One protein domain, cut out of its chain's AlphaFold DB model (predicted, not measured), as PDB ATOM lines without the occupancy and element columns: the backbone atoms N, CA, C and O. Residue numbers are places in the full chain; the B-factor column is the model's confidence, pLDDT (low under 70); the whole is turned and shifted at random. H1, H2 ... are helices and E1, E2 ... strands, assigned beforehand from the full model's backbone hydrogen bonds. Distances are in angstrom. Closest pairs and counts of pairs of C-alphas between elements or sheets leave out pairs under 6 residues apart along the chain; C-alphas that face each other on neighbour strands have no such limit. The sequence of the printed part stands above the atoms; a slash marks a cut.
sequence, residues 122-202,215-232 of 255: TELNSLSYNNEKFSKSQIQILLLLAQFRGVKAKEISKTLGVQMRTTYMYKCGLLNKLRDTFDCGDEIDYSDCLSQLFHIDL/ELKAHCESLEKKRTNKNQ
ATOM      1  N   THR A 122      12.625  -4.692 -70.006       94.81
ATOM      2  CA  THR A 122      11.332  -4.511 -69.329       94.81
ATOM      3  C   THR A 122      11.350  -3.437 -68.247       94.81
ATOM      4  O   THR A 122      10.298  -2.855 -67.991       94.81
ATOM      5  N   GLU A 123      12.499  -3.115 -67.655       93.75
ATOM      6  CA  GLU A 123      12.629  -2.144 -66.555       93.75
ATOM      7  C   GLU A 123      13.291  -0.824 -66.982       93.75
ATOM      8  O   GLU A 123      13.716  -0.030 -66.148       93.75
ATOM      9  N   LEU A 124      13.348  -0.547 -68.287       89.00
ATOM     10  CA  LEU A 124      13.845   0.733 -68.792       89.00
ATOM     11  C   LEU A 124      12.931   1.899 -68.404       89.00
ATOM     12  O   LEU A 124      11.706   1.821 -68.544       89.00
ATOM     13  N   ASN A 125      13.552   3.004 -68.001       88.81
ATOM     14  CA  ASN A 125      12.886   4.284 -67.777       88.81
ATOM     15  C   ASN A 125      12.883   5.137 -69.053       88.81
ATOM     16  O   ASN A 125      13.572   4.837 -70.029       88.81
ATOM     17  N   SER A 126      12.073   6.197 -69.061       92.19
ATOM     18  CA  SER A 126      12.120   7.198 -70.131       92.19
ATOM     19  C   SER A 126      13.435   7.965 -70.084       92.19
ATOM     20  O   SER A 126      13.867   8.343 -69.006       92.19
ATOM     21  N   LEU A 127      14.018   8.290 -71.233       93.38
ATOM     22  CA  LEU A 127      15.259   9.061 -71.298       93.38
ATOM     23  C   LEU A 127      15.040  10.353 -72.073       93.38
ATOM     24  O   LEU A 127      14.288  10.379 -73.045       93.38
ATOM     25  N   SER A 128      15.722  11.415 -71.657       91.38
ATOM     26  CA  SER A 128      15.739  12.685 -72.381       91.38
ATOM     27  C   SER A 128      17.068  12.881 -73.108       91.38
ATOM     28  O   SER A 128      18.144  12.560 -72.581       91.38
ATOM     29  N   TYR A 129      16.996  13.431 -74.316       91.50
ATOM     30  CA  TYR A 129      18.147  13.794 -75.138       91.50
ATOM     31  C   TYR A 129      17.785  14.995 -76.019       91.50
ATOM     32  O   TYR A 129      16.704  15.010 -76.587       91.50
ATOM     33  N   ASN A 130      18.648  16.016 -76.086       87.44
ATOM     34  CA  ASN A 130      18.412  17.263 -76.833       87.44
ATOM     35  C   ASN A 130      17.004  17.867 -76.629       87.44
ATOM     36  O   ASN A 130      16.305  18.173 -77.584       87.44
ATOM     37  N   ASN A 131      16.581  18.022 -75.367       85.56
ATOM     38  CA  ASN A 131      15.245  18.495 -74.952       85.56
ATOM     39  C   ASN A 131      14.056  17.602 -75.358       85.56
ATOM     40  O   ASN A 131      12.927  17.870 -74.954       85.56
ATOM     41  N   GLU A 132      14.304  16.493 -76.049       91.31
ATOM     42  CA  GLU A 132      13.294  15.526 -76.443       91.31
ATOM     43  C   GLU A 132      13.213  14.362 -75.453       91.31
ATOM     44  O   GLU A 132      14.213  13.730 -75.108       91.31
ATOM     45  N   LYS A 133      11.995  14.043 -75.001       92.81
ATOM     46  CA  LYS A 133      11.743  12.916 -74.089       92.81
ATOM     47  C   LYS A 133      11.324  11.666 -74.856       92.81
ATOM     48  O   LYS A 133      10.278  11.660 -75.506       92.81
ATOM     49  N   PHE A 134      12.097  10.594 -74.735       95.06
ATOM     50  CA  PHE A 134      11.786   9.268 -75.264       95.06
ATOM     51  C   PHE A 134      11.084   8.438 -74.194       95.06
ATOM     52  O   PHE A 134      11.620   8.201 -73.110       95.06
ATOM     53  N   SER A 135       9.862   7.997 -74.484       93.88
ATOM     54  CA  SER A 135       9.112   7.126 -73.580       93.88
ATOM     55  C   SER A 135       9.747   5.736 -73.492       93.88
ATOM     56  O   SER A 135      10.439   5.288 -74.407       93.88
ATOM     57  N   LYS A 136       9.446   5.004 -72.416       93.56
ATOM     58  CA  LYS A 136       9.864   3.605 -72.248       93.56
ATOM     59  C   LYS A 136       9.556   2.753 -73.486       93.56
ATOM     60  O   LYS A 136      10.437   2.072 -74.001       93.56
ATOM     61  N   SER A 137       8.330   2.834 -74.005       93.75
ATOM     62  CA  SER A 137       7.918   2.065 -75.186       93.75
ATOM     63  C   SER A 137       8.679   2.473 -76.448       93.75
ATOM     64  O   SER A 137       8.994   1.615 -77.265       93.75
ATOM     65  N   GLN A 138       9.011   3.757 -76.607       95.19
ATOM     66  CA  GLN A 138       9.841   4.227 -77.719       95.19
ATOM     67  C   GLN A 138      11.251   3.628 -77.656       95.19
ATOM     68  O   GLN A 138      11.733   3.116 -78.663       95.19
ATOM     69  N   ILE A 139      11.874   3.614 -76.475       95.69
ATOM     70  CA  ILE A 139      13.209   3.028 -76.269       95.69
ATOM     71  C   ILE A 139      13.179   1.514 -76.509       95.69
ATOM     72  O   ILE A 139      14.044   0.973 -77.191       95.69
ATOM     73  N   GLN A 140      12.152   0.826 -76.011       96.19
ATOM     74  CA  GLN A 140      11.961  -0.605 -76.242       96.19
ATOM     75  C   GLN A 140      11.798  -0.937 -77.734       96.19
ATOM     76  O   GLN A 140      12.417  -1.874 -78.237       96.19
ATOM     77  N   ILE A 141      11.008  -0.158 -78.478       95.81
ATOM     78  CA  ILE A 141      10.882  -0.339 -79.932       95.81
ATOM     79  C   ILE A 141      12.227  -0.094 -80.615       95.81
ATOM     80  O   ILE A 141      12.615  -0.885 -81.474       95.81
ATOM     81  N   LEU A 142      12.944   0.959 -80.221       95.56
ATOM     82  CA  LEU A 142      14.259   1.277 -80.766       95.56
ATOM     83  C   LEU A 142      15.261   0.129 -80.544       95.56
ATOM     84  O   LEU A 142      15.961  -0.249 -81.480       95.56
ATOM     85  N   LEU A 143      15.262  -0.495 -79.362       95.56
ATOM     86  CA  LEU A 143      16.076  -1.681 -79.070       95.56
ATOM     87  C   LEU A 143      15.737  -2.864 -79.981       95.56
ATOM     88  O   LEU A 143      16.641  -3.504 -80.512       95.56
ATOM     89  N   LEU A 144      14.449  -3.142 -80.206       94.81
ATOM     90  CA  LEU A 144      14.035  -4.220 -81.112       94.81
ATOM     91  C   LEU A 144      14.456  -3.945 -82.559       94.81
ATOM     92  O   LEU A 144      14.884  -4.871 -83.248       94.81
ATOM     93  N   LEU A 145      14.343  -2.692 -83.009       93.25
ATOM     94  CA  LEU A 145      14.767  -2.268 -84.346       93.25
ATOM     95  C   LEU A 145      16.289  -2.372 -84.525       93.25
ATOM     96  O   LEU A 145      16.737  -2.793 -85.590       93.25
ATOM     97  N   ALA A 146      17.066  -2.033 -83.492       92.19
ATOM     98  CA  ALA A 146      18.523  -2.140 -83.506       92.19
ATOM     99  C   ALA A 146      19.016  -3.596 -83.464       92.19
ATOM    100  O   ALA A 146      19.943  -3.957 -84.189       92.19
ATOM    101  N   GLN A 147      18.384  -4.441 -82.646       92.19
ATOM    102  CA  GLN A 147      18.800  -5.829 -82.440       92.19
ATOM    103  C   GLN A 147      18.376  -6.757 -83.591       92.19
ATOM    104  O   GLN A 147      19.162  -7.607 -84.015       92.19
ATOM    105  N   PHE A 148      17.150  -6.611 -84.112       90.50
ATOM    106  CA  PHE A 148      16.561  -7.549 -85.075       90.50
ATOM    107  C   PHE A 148      16.246  -6.884 -86.415       90.50
ATOM    108  O   PHE A 148      15.258  -6.160 -86.579       90.50
ATOM    109  N   ARG A 149      17.036  -7.219 -87.441       83.50
ATOM    110  CA  ARG A 149      16.823  -6.695 -88.794       83.50
ATOM    111  C   ARG A 149      15.446  -7.091 -89.331       83.50
ATOM    112  O   ARG A 149      15.110  -8.274 -89.440       83.50
ATOM    113  N   GLY A 150      14.663  -6.088 -89.725       85.38
ATOM    114  CA  GLY A 150      13.346  -6.297 -90.328       85.38
ATOM    115  C   GLY A 150      12.312  -6.875 -89.361       85.38
ATOM    116  O   GLY A 150      11.405  -7.577 -89.805       85.38
ATOM    117  N   VAL A 151      12.453  -6.626 -88.053       90.00
ATOM    118  CA  VAL A 151      11.421  -6.988 -87.074       90.00
ATOM    119  C   VAL A 151      10.067  -6.395 -87.480       90.00
ATOM    120  O   VAL A 151       9.931  -5.199 -87.775       90.00
ATOM    121  N   LYS A 152       9.050  -7.256 -87.556       90.25
ATOM    122  CA  LYS A 152       7.708  -6.874 -88.006       90.25
ATOM    123  C   LYS A 152       6.926  -6.242 -86.860       90.25
ATOM    124  O   LYS A 152       7.115  -6.579 -85.695       90.25
ATOM    125  N   ALA A 153       5.951  -5.395 -87.193       90.06
ATOM    126  CA  ALA A 153       5.053  -4.804 -86.197       90.06
ATOM    127  C   ALA A 153       4.348  -5.871 -85.333       90.06
ATOM    128  O   ALA A 153       4.181  -5.663 -84.138       90.06
ATOM    129  N   LYS A 154       4.025  -7.045 -85.901       92.56
ATOM    130  CA  LYS A 154       3.444  -8.186 -85.164       92.56
ATOM    131  C   LYS A 154       4.360  -8.725 -84.073       92.56
ATOM    132  O   LYS A 154       3.884  -9.066 -82.995       92.56
ATOM    133  N   GLU A 155       5.655  -8.798 -84.350       92.94
ATOM    134  CA  GLU A 155       6.646  -9.260 -83.380       92.94
ATOM    135  C   GLU A 155       6.797  -8.231 -82.259       92.94
ATOM    136  O   GLU A 155       6.662  -8.587 -81.096       92.94
ATOM    137  N   ILE A 156       6.932  -6.946 -82.603       94.62
ATOM    138  CA  ILE A 156       6.994  -5.849 -81.622       94.62
ATOM    139  C   ILE A 156       5.731  -5.820 -80.743       94.62
ATOM    140  O   ILE A 156       5.831  -5.723 -79.524       94.62
ATOM    141  N   SER A 157       4.544  -5.936 -81.346       94.94
ATOM    142  CA  SER A 157       3.250  -5.992 -80.650       94.94
ATOM    143  C   SER A 157       3.206  -7.131 -79.633       94.94
ATOM    144  O   SER A 157       2.846  -6.900 -78.478       94.94
ATOM    145  N   LYS A 158       3.641  -8.335 -80.031       94.56
ATOM    146  CA  LYS A 158       3.734  -9.498 -79.141       94.56
ATOM    147  C   LYS A 158       4.733  -9.260 -78.008       94.56
ATOM    148  O   LYS A 158       4.401  -9.536 -76.862       94.56
ATOM    149  N   THR A 159       5.922  -8.738 -78.312       93.94
ATOM    150  CA  THR A 159       6.975  -8.501 -77.315       93.94
ATOM    151  C   THR A 159       6.580  -7.438 -76.289       93.94
ATOM    152  O   THR A 159       6.889  -7.582 -75.112       93.94
ATOM    153  N   LEU A 160       5.884  -6.381 -76.715       93.19
ATOM    154  CA  LEU A 160       5.425  -5.305 -75.830       93.19
ATOM    155  C   LEU A 160       4.096  -5.609 -75.123       93.19
ATOM    156  O   LEU A 160       3.723  -4.873 -74.215       93.19
ATOM    157  N   GLY A 161       3.355  -6.633 -75.556       92.62
ATOM    158  CA  GLY A 161       2.021  -6.929 -75.029       92.62
ATOM    159  C   GLY A 161       0.970  -5.866 -75.376       92.62
ATOM    160  O   GLY A 161       0.057  -5.627 -74.591       92.62
ATOM    161  N   VAL A 162       1.089  -5.207 -76.536       92.69
ATOM    162  CA  VAL A 162       0.161  -4.146 -76.985       92.69
ATOM    163  C   VAL A 162      -0.497  -4.496 -78.314       92.69
ATOM    164  O   VAL A 162       0.012  -5.313 -79.077       92.69
ATOM    165  N   GLN A 163      -1.618  -3.848 -78.636       93.19
ATOM    166  CA  GLN A 163      -2.300  -4.046 -79.915       93.19
ATOM    167  C   GLN A 163      -1.448  -3.580 -81.108       93.19
ATOM    168  O   GLN A 163      -0.750  -2.567 -81.045       93.19
ATOM    169  N   MET A 164      -1.593  -4.266 -82.245       92.88
ATOM    170  CA  MET A 164      -0.892  -3.959 -83.500       92.88
ATOM    171  C   MET A 164      -1.020  -2.499 -83.947       92.88
ATOM    172  O   MET A 164      -0.034  -1.889 -84.360       92.88
ATOM    173  N   ARG A 165      -2.223  -1.918 -83.853       91.75
ATOM    174  CA  ARG A 165      -2.471  -0.512 -84.210       91.75
ATOM    175  C   ARG A 165      -1.615   0.436 -83.366       91.75
ATOM    176  O   ARG A 165      -0.986   1.338 -83.910       91.75
ATOM    177  N   THR A 166      -1.544   0.183 -82.062       90.50
ATOM    178  CA  THR A 166      -0.714   0.941 -81.119       90.50
ATOM    179  C   THR A 166       0.766   0.819 -81.467       90.50
ATOM    180  O   THR A 166       1.480   1.817 -81.478       90.50
ATOM    181  N   THR A 167       1.226  -0.378 -81.840       91.19
ATOM    182  CA  THR A 167       2.605  -0.588 -82.298       91.19
ATOM    183  C   THR A 167       2.947   0.238 -83.535       91.19
ATOM    184  O   THR A 167       4.013   0.849 -83.568       91.19
ATOM    185  N   TYR A 168       2.060   0.294 -84.535       90.75
ATOM    186  CA  TYR A 168       2.274   1.143 -85.711       90.75
ATOM    187  C   TYR A 168       2.378   2.619 -85.330       90.75
ATOM    188  O   TYR A 168       3.315   3.285 -85.761       90.75
ATOM    189  N   MET A 169       1.472   3.110 -84.480       90.19
ATOM    190  CA  MET A 169       1.506   4.499 -84.014       90.19
ATOM    191  C   MET A 169       2.810   4.824 -83.279       90.19
ATOM    192  O   MET A 169       3.460   5.818 -83.601       90.19
ATOM    193  N   TYR A 170       3.232   3.971 -82.339       91.38
ATOM    194  CA  TYR A 170       4.484   4.169 -81.609       91.38
ATOM    195  C   TYR A 170       5.704   4.118 -82.524       91.38
ATOM    196  O   TYR A 170       6.601   4.944 -82.373       91.38
ATOM    197  N   LYS A 171       5.733   3.191 -83.491       90.62
ATOM    198  CA  LYS A 171       6.830   3.090 -84.455       90.62
ATOM    199  C   LYS A 171       6.904   4.331 -85.345       90.62
ATOM    200  O   LYS A 171       7.979   4.902 -85.463       90.62
ATOM    201  N   CYS A 172       5.793   4.775 -85.934       88.94
ATOM    202  CA  CYS A 172       5.785   5.969 -86.785       88.94
ATOM    203  C   CYS A 172       6.196   7.225 -86.003       88.94
ATOM    204  O   CYS A 172       7.050   7.977 -86.464       88.94
ATOM    205  N   GLY A 173       5.651   7.411 -84.795       90.75
ATOM    206  CA  GLY A 173       6.026   8.532 -83.931       90.75
ATOM    207  C   GLY A 173       7.498   8.495 -83.512       90.75
ATOM    208  O   GLY A 173       8.145   9.535 -83.477       90.75
ATOM    209  N   LEU A 174       8.047   7.305 -83.240       94.38
ATOM    210  CA  LEU A 174       9.471   7.133 -82.950       94.38
ATOM    211  C   LEU A 174      10.343   7.534 -84.145       94.38
ATOM    212  O   LEU A 174      11.296   8.273 -83.950       94.38
ATOM    213  N   LEU A 175      10.038   7.066 -85.359       92.38
ATOM    214  CA  LEU A 175      10.883   7.324 -86.533       92.38
ATOM    215  C   LEU A 175      10.990   8.816 -86.865       92.38
ATOM    216  O   LEU A 175      12.091   9.288 -87.131       92.38
ATOM    217  N   ASN A 176       9.881   9.558 -86.797       90.62
ATOM    218  CA  ASN A 176       9.907  11.011 -86.990       90.62
ATOM    219  C   ASN A 176      10.753  11.683 -85.905       90.62
ATOM    220  O   ASN A 176      11.693  12.404 -86.213       90.62
ATOM    221  N   LYS A 177      10.503  11.327 -84.640       93.81
ATOM    222  CA  LYS A 177      11.255  11.861 -83.503       93.81
ATOM    223  C   LYS A 177      12.761  11.603 -83.621       93.81
ATOM    224  O   LYS A 177      13.546  12.476 -83.280       93.81
ATOM    225  N   LEU A 178      13.176  10.422 -84.084       94.19
ATOM    226  CA  LEU A 178      14.595  10.100 -84.278       94.19
ATOM    227  C   LEU A 178      15.245  11.014 -85.319       94.19
ATOM    228  O   LEU A 178      16.323  11.535 -85.056       94.19
ATOM    229  N   ARG A 179      14.578  11.240 -86.456       90.50
ATOM    230  CA  ARG A 179      15.072  12.142 -87.507       90.50
ATOM    231  C   ARG A 179      15.241  13.562 -86.985       90.50
ATOM    232  O   ARG A 179      16.318  14.123 -87.129       90.50
ATOM    233  N   ASP A 180      14.231  14.072 -86.287       89.06
ATOM    234  CA  ASP A 180      14.248  15.432 -85.738       89.06
ATOM    235  C   ASP A 180      15.319  15.609 -84.646       89.06
ATOM    236  O   ASP A 180      15.919  16.672 -84.514       89.06
ATOM    237  N   THR A 181      15.564  14.567 -83.843       92.25
ATOM    238  CA  THR A 181      16.452  14.651 -82.671       92.25
ATOM    239  C   THR A 181      17.929  14.435 -83.016       92.25
ATOM    240  O   THR A 181      18.801  15.060 -82.407       92.25
ATOM    241  N   PHE A 182      18.210  13.501 -83.926       90.00
ATOM    242  CA  PHE A 182      19.563  13.032 -84.240       90.00
ATOM    243  C   PHE A 182      20.050  13.486 -85.620       90.00
ATOM    244  O   PHE A 182      21.106  13.035 -86.051       90.00
ATOM    245  N   ASP A 183      19.281  14.333 -86.316       83.12
ATOM    246  CA  ASP A 183      19.565  14.801 -87.681       83.12
ATOM    247  C   ASP A 183      19.888  13.638 -88.640       83.12
ATOM    248  O   ASP A 183      20.813  13.662 -89.452       83.12
ATOM    249  N   CYS A 184      19.141  12.541 -88.481       79.38
ATOM    250  CA  CYS A 184      19.287  11.366 -89.327       79.38
ATOM    251  C   CYS A 184      18.610  11.636 -90.673       79.38
ATOM    252  O   CYS A 184      17.436  12.010 -90.706       79.38
ATOM    253  N   GLY A 185      19.321  11.381 -91.773       76.12
ATOM    254  CA  GLY A 185      18.743  11.375 -93.118       76.12
ATOM    255  C   GLY A 185      17.747  10.222 -93.335       76.12
ATOM    256  O   GLY A 185      17.051   9.763 -92.424       76.12
ATOM    257  N   ASP A 186      17.672   9.713 -94.566       76.31
ATOM    258  CA  ASP A 186      16.708   8.657 -94.910       76.31
ATOM    259  C   ASP A 186      17.003   7.310 -94.229       76.31
ATOM    260  O   ASP A 186      16.072   6.569 -93.891       76.31
ATOM    261  N   GLU A 187      18.280   7.015 -93.971       85.25
ATOM    262  CA  GLU A 187      18.726   5.823 -93.251       85.25
ATOM    263  C   GLU A 187      19.039   6.151 -91.786       85.25
ATOM    264  O   GLU A 187      19.919   6.950 -91.479       85.25
ATOM    265  N   ILE A 188      18.314   5.505 -90.868       88.81
ATOM    266  CA  ILE A 188      18.496   5.674 -89.424       88.81
ATOM    267  C   ILE A 188      19.358   4.527 -88.893       88.81
ATOM    268  O   ILE A 188      18.929   3.368 -88.915       88.81
ATOM    269  N   ASP A 189      20.532   4.848 -88.347       90.44
ATOM    270  CA  ASP A 189      21.304   3.900 -87.545       90.44
ATOM    271  C   ASP A 189      20.739   3.847 -86.119       90.44
ATOM    272  O   ASP A 189      21.029   4.672 -85.250       90.44
ATOM    273  N   TYR A 190      19.898   2.843 -85.872       92.50
ATOM    274  CA  TYR A 190      19.281   2.642 -84.563       92.50
ATOM    275  C   TYR A 190      20.301   2.348 -83.454       92.50
ATOM    276  O   TYR A 190      20.049   2.707 -82.303       92.50
ATOM    277  N   SER A 191      21.424   1.689 -83.770       89.75
ATOM    278  CA  SER A 191      22.458   1.388 -82.768       89.75
ATOM    279  C   SER A 191      23.187   2.661 -82.357       89.75
ATOM    280  O   SER A 191      23.427   2.862 -81.165       89.75
ATOM    281  N   ASP A 192      23.470   3.538 -83.320       89.56
ATOM    282  CA  ASP A 192      24.059   4.848 -83.054       89.56
ATOM    283  C   ASP A 192      23.114   5.731 -82.224       89.56
ATOM    284  O   ASP A 192      23.500   6.190 -81.146       89.56
ATOM    285  N   CYS A 193      21.837   5.835 -82.619       92.88
ATOM    286  CA  CYS A 193      20.810   6.552 -81.853       92.88
ATOM    287  C   CYS A 193      20.733   6.063 -80.396       92.88
ATOM    288  O   CYS A 193      20.639   6.865 -79.466       92.88
ATOM    289  N   LEU A 194      20.784   4.742 -80.175       93.88
ATOM    290  CA  LEU A 194      20.812   4.164 -78.830       93.88
ATOM    291  C   LEU A 194      22.089   4.538 -78.085       93.88
ATOM    292  O   LEU A 194      22.006   4.914 -76.921       93.88
ATOM    293  N   SER A 195      23.256   4.467 -78.722       90.94
ATOM    294  CA  SER A 195      24.516   4.835 -78.070       90.94
ATOM    295  C   SER A 195      24.502   6.290 -77.590       90.94
ATOM    296  O   SER A 195      24.840   6.565 -76.437       90.94
ATOM    297  N   GLN A 196      23.977   7.203 -78.409       91.31
ATOM    298  CA  GLN A 196      23.801   8.605 -78.048       91.31
ATOM    299  C   GLN A 196      22.744   8.772 -76.945       91.31
ATOM    300  O   GLN A 196      22.979   9.466 -75.947       91.31
ATOM    301  N   LEU A 197      21.602   8.083 -77.048       93.50
ATOM    302  CA  LEU A 197      20.535   8.133 -76.046       93.50
ATOM    303  C   LEU A 197      20.989   7.590 -74.685       93.50
ATOM    304  O   LEU A 197      20.656   8.174 -73.659       93.50
ATOM    305  N   PHE A 198      21.799   6.537 -74.655       92.62
ATOM    306  CA  PHE A 198      22.414   6.022 -73.432       92.62
ATOM    307  C   PHE A 198      23.704   6.765 -73.060       92.62
ATOM    308  O   PHE A 198      24.334   6.411 -72.071       92.62
ATOM    309  N   HIS A 199      24.094   7.819 -73.782       91.25
ATOM    310  CA  HIS A 199      25.290   8.625 -73.501       91.25
ATOM    311  C   HIS A 199      26.567   7.776 -73.391       91.25
ATOM    312  O   HIS A 199      27.328   7.878 -72.425       91.25
ATOM    313  N   ILE A 200      26.760   6.886 -74.360       88.19
ATOM    314  CA  ILE A 200      27.861   5.930 -74.410       88.19
ATOM    315  C   ILE A 200      28.881   6.402 -75.441       88.19
ATOM    316  O   ILE A 200      28.553   6.631 -76.601       88.19
ATOM    317  N   ASP A 201      30.129   6.528 -75.010       84.50
ATOM    318  CA  ASP A 201      31.273   6.799 -75.868       84.50
ATOM    319  C   ASP A 201      31.842   5.483 -76.418       84.50
ATOM    320  O   ASP A 201      32.457   4.685 -75.698       84.50
ATOM    321  N   LEU A 202      31.615   5.267 -77.713       77.19
ATOM    322  CA  LEU A 202      32.072   4.097 -78.457       77.19
ATOM    323  C   LEU A 202      33.382   4.354 -79.222       77.19
ATOM    324  O   LEU A 202      33.776   3.505 -80.026       77.19
ATOM    325  N   GLU A 215      23.708  -1.873 -63.366       86.69
ATOM    326  CA  GLU A 215      24.509  -0.746 -63.830       86.69
ATOM    327  C   GLU A 215      23.823   0.034 -64.943       86.69
ATOM    328  O   GLU A 215      23.924   1.260 -64.972       86.69
ATOM    329  N   LEU A 216      23.095  -0.645 -65.834       90.06
ATOM    330  CA  LEU A 216      22.247   0.020 -66.818       90.06
ATOM    331  C   LEU A 216      21.204   0.898 -66.123       90.06
ATOM    332  O   LEU A 216      21.005   2.045 -66.519       90.06
ATOM    333  N   LYS A 217      20.562   0.372 -65.078       90.88
ATOM    334  CA  LYS A 217      19.558   1.083 -64.288       90.88
ATOM    335  C   LYS A 217      20.167   2.295 -63.588       90.88
ATOM    336  O   LYS A 217      19.696   3.411 -63.800       90.88
ATOM    337  N   ALA A 218      21.257   2.094 -62.846       88.19
ATOM    338  CA  ALA A 218      21.965   3.177 -62.164       88.19
ATOM    339  C   ALA A 218      22.440   4.269 -63.141       88.19
ATOM    340  O   ALA A 218      22.385   5.464 -62.838       88.19
ATOM    341  N   HIS A 219      22.878   3.870 -64.337       89.19
ATOM    342  CA  HIS A 219      23.280   4.802 -65.384       89.19
ATOM    343  C   HIS A 219      22.101   5.607 -65.937       89.19
ATOM    344  O   HIS A 219      22.179   6.833 -66.008       89.19
ATOM    345  N   CYS A 220      20.982   4.953 -66.258       90.81
ATOM    346  CA  CYS A 220      19.766   5.643 -66.697       90.81
ATOM    347  C   CYS A 220      19.292   6.677 -65.660       90.81
ATOM    348  O   CYS A 220      19.015   7.821 -66.017       90.81
ATOM    349  N   GLU A 221      19.273   6.309 -64.376       89.81
ATOM    350  CA  GLU A 221      18.909   7.210 -63.271       89.81
ATOM    351  C   GLU A 221      19.863   8.415 -63.151       89.81
ATOM    352  O   GLU A 221      19.450   9.524 -62.805       89.81
ATOM    353  N   SER A 222      21.153   8.225 -63.446       89.00
ATOM    354  CA  SER A 222      22.140   9.311 -63.490       89.00
ATOM    355  C   SER A 222      21.871  10.286 -64.642       89.00
ATOM    356  O   SER A 222      21.921  11.508 -64.451       89.00
ATOM    357  N   LEU A 223      21.529   9.766 -65.826       89.94
ATOM    358  CA  LEU A 223      21.217  10.580 -67.006       89.94
ATOM    359  C   LEU A 223      19.965  11.442 -66.822       89.94
ATOM    360  O   LEU A 223      19.961  12.586 -67.279       89.94
ATOM    361  N   GLU A 224      18.940  10.932 -66.136       83.88
ATOM    362  CA  GLU A 224      17.732  11.701 -65.804       83.88
ATOM    363  C   GLU A 224      18.036  12.906 -64.903       83.88
ATOM    364  O   GLU A 224      17.439  13.969 -65.069       83.88
ATOM    365  N   LYS A 225      18.990  12.771 -63.971       84.88
ATOM    366  CA  LYS A 225      19.392  13.866 -63.073       84.88
ATOM    367  C   LYS A 225      20.204  14.930 -63.801       84.88
ATOM    368  O   LYS A 225      19.990  16.124 -63.594       84.88
ATOM    369  N   LYS A 226      21.197  14.509 -64.592       82.50
ATOM    370  CA  LYS A 226      22.057  15.427 -65.347       82.50
ATOM    371  C   LYS A 226      22.781  14.695 -66.474       82.50
ATOM    372  O   LYS A 226      23.580  13.797 -66.220       82.50
ATOM    373  N   ARG A 227      22.636  15.160 -67.716       86.25
ATOM    374  CA  ARG A 227      23.488  14.722 -68.830       86.25
ATOM    375  C   ARG A 227      24.683  15.662 -68.969       86.25
ATOM    376  O   ARG A 227      24.532  16.820 -69.336       86.25
ATOM    377  N   THR A 228      25.880  15.174 -68.650       85.12
ATOM    378  CA  THR A 228      27.145  15.906 -68.847       85.12
ATOM    379  C   THR A 228      28.212  14.972 -69.400       85.12
ATOM    380  O   THR A 228      28.093  13.756 -69.255       85.12
ATOM    381  N   ASN A 229      29.300  15.517 -69.944       81.69
ATOM    382  CA  ASN A 229      30.453  14.719 -70.388       81.69
ATOM    383  C   ASN A 229      31.072  13.877 -69.257       81.69
ATOM    384  O   ASN A 229      31.699  12.859 -69.523       81.69
ATOM    385  N   LYS A 230      30.873  14.259 -67.984       79.75
ATOM    386  CA  LYS A 230      31.323  13.464 -66.827       79.75
ATOM    387  C   LYS A 230      30.504  12.188 -66.625       79.75
ATOM    388  O   LYS A 230      31.032  11.221 -66.095       79.75
ATOM    389  N   ASN A 231      29.242  12.198 -67.051       80.50
ATOM    390  CA  ASN A 231      28.325  11.064 -66.933       80.50
ATOM    391  C   ASN A 231      28.306  10.216 -68.211       80.50
ATOM    392  O   ASN A 231      27.496   9.306 -68.320       80.50
ATOM    393  N   GLN A 232      29.145  10.537 -69.201       85.00
ATOM    394  CA  GLN A 232      29.277   9.723 -70.400       85.00
ATOM    395  C   GLN A 232      29.973   8.417 -70.041       85.00
ATOM    396  O   GLN A 232      31.057   8.429 -69.450       85.00
TER     397      GLN A 232
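What this domain is: This is residues 122 to 202 and 215 to 232 of the 255 residues of an uncharacterized protein of Piscirickettsia litoralis (UniProt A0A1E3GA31). A short two-stranded hairpin, E1 and E2, lies at the side of a cluster of four crossed helices, H1 to H4, while a fifth helix, H5, packs on E1 and touches no other helix. In the cluster H1 is in the middle, nearest to the mean of the C-alphas, with the longest helix, H3, crossing it about perpendicular and H4 packed on its residues 142 to 146; H2 packs on residues 164 to 168 of H3. The printed part has 99 residues with two named strands and five named helices, in the order E1 E2 H1 H2 H3 H4 H5; the sheet is antiparallel and the class is mostly helix. It is compact, with a radius of gyration of the C-alphas of 13.5 A and spans of 40 by 30 by 22 A.

Where its parts are: E1, residues 127 to 129, begins at C-alpha 127 (15.259, 9.061, -71.298), and E2 is residues 132 to 134. H3, residues 164 to 182, is 26.6 A long, from C-alpha 164 at (-0.892, -3.959, -83.500). H1, residues 136 to 147, is 16.5 A long. H2 is residues 153 to 160 and H4 residues 190 to 197. H5, residues 215 to 225, is 15.5 A long and ends at C-alpha 225 (19.392, 13.866, -63.073).

How they stand to each other: E1 and E2 are a hairpin, antiparallel at 151 degrees, with N 127 and O 134 at 3.0 A and N 134 and O 127 at 2.8 A, within hydrogen-bond range. The closest C-alphas of E1 and H5 are those of Leu 127 and Glu 224, 6.6 A apart; those of E2 and H3 are Glu 132 and Thr 181, 7.0 A apart. H1 is the hub. It touches H3 about perpendicular, at 82 degrees, closest at the C-alphas of Gln 138 and Leu 174, 6.0 A. H1 touches H4 at a steep tilt of 44 degrees, opposite ways, closest at the C-alphas of Ala 146 and Tyr 190, 5.0 A. H1 and H2 only just touch, with 3 pairs of C-alphas within 8 A, the closest being Ile 141 and Ile 156, 7.0 A. H2 touches residues 164 to 168 of H3, closest at the C-alphas of Ser 157 and Met 164, 5.4 A. H5 is apart from H1, H2, H3 and H4. In H1, H2, H3, H4 and H5 every O i to N i+4 pair is within hydrogen-bond range.

The domain as a whole: The C-alphas farthest apart, those of Arg 165 and Lys 230, are 40.5 A apart. Residues 203 to 214 are not printed, and C-alphas 202 and 215 are 17.2 A apart across that cut. Of the links printed whole, H3 to H4 is short and the others are tight. The mean pLDDT of the printed part is 90.1, and no printed residue is under 70.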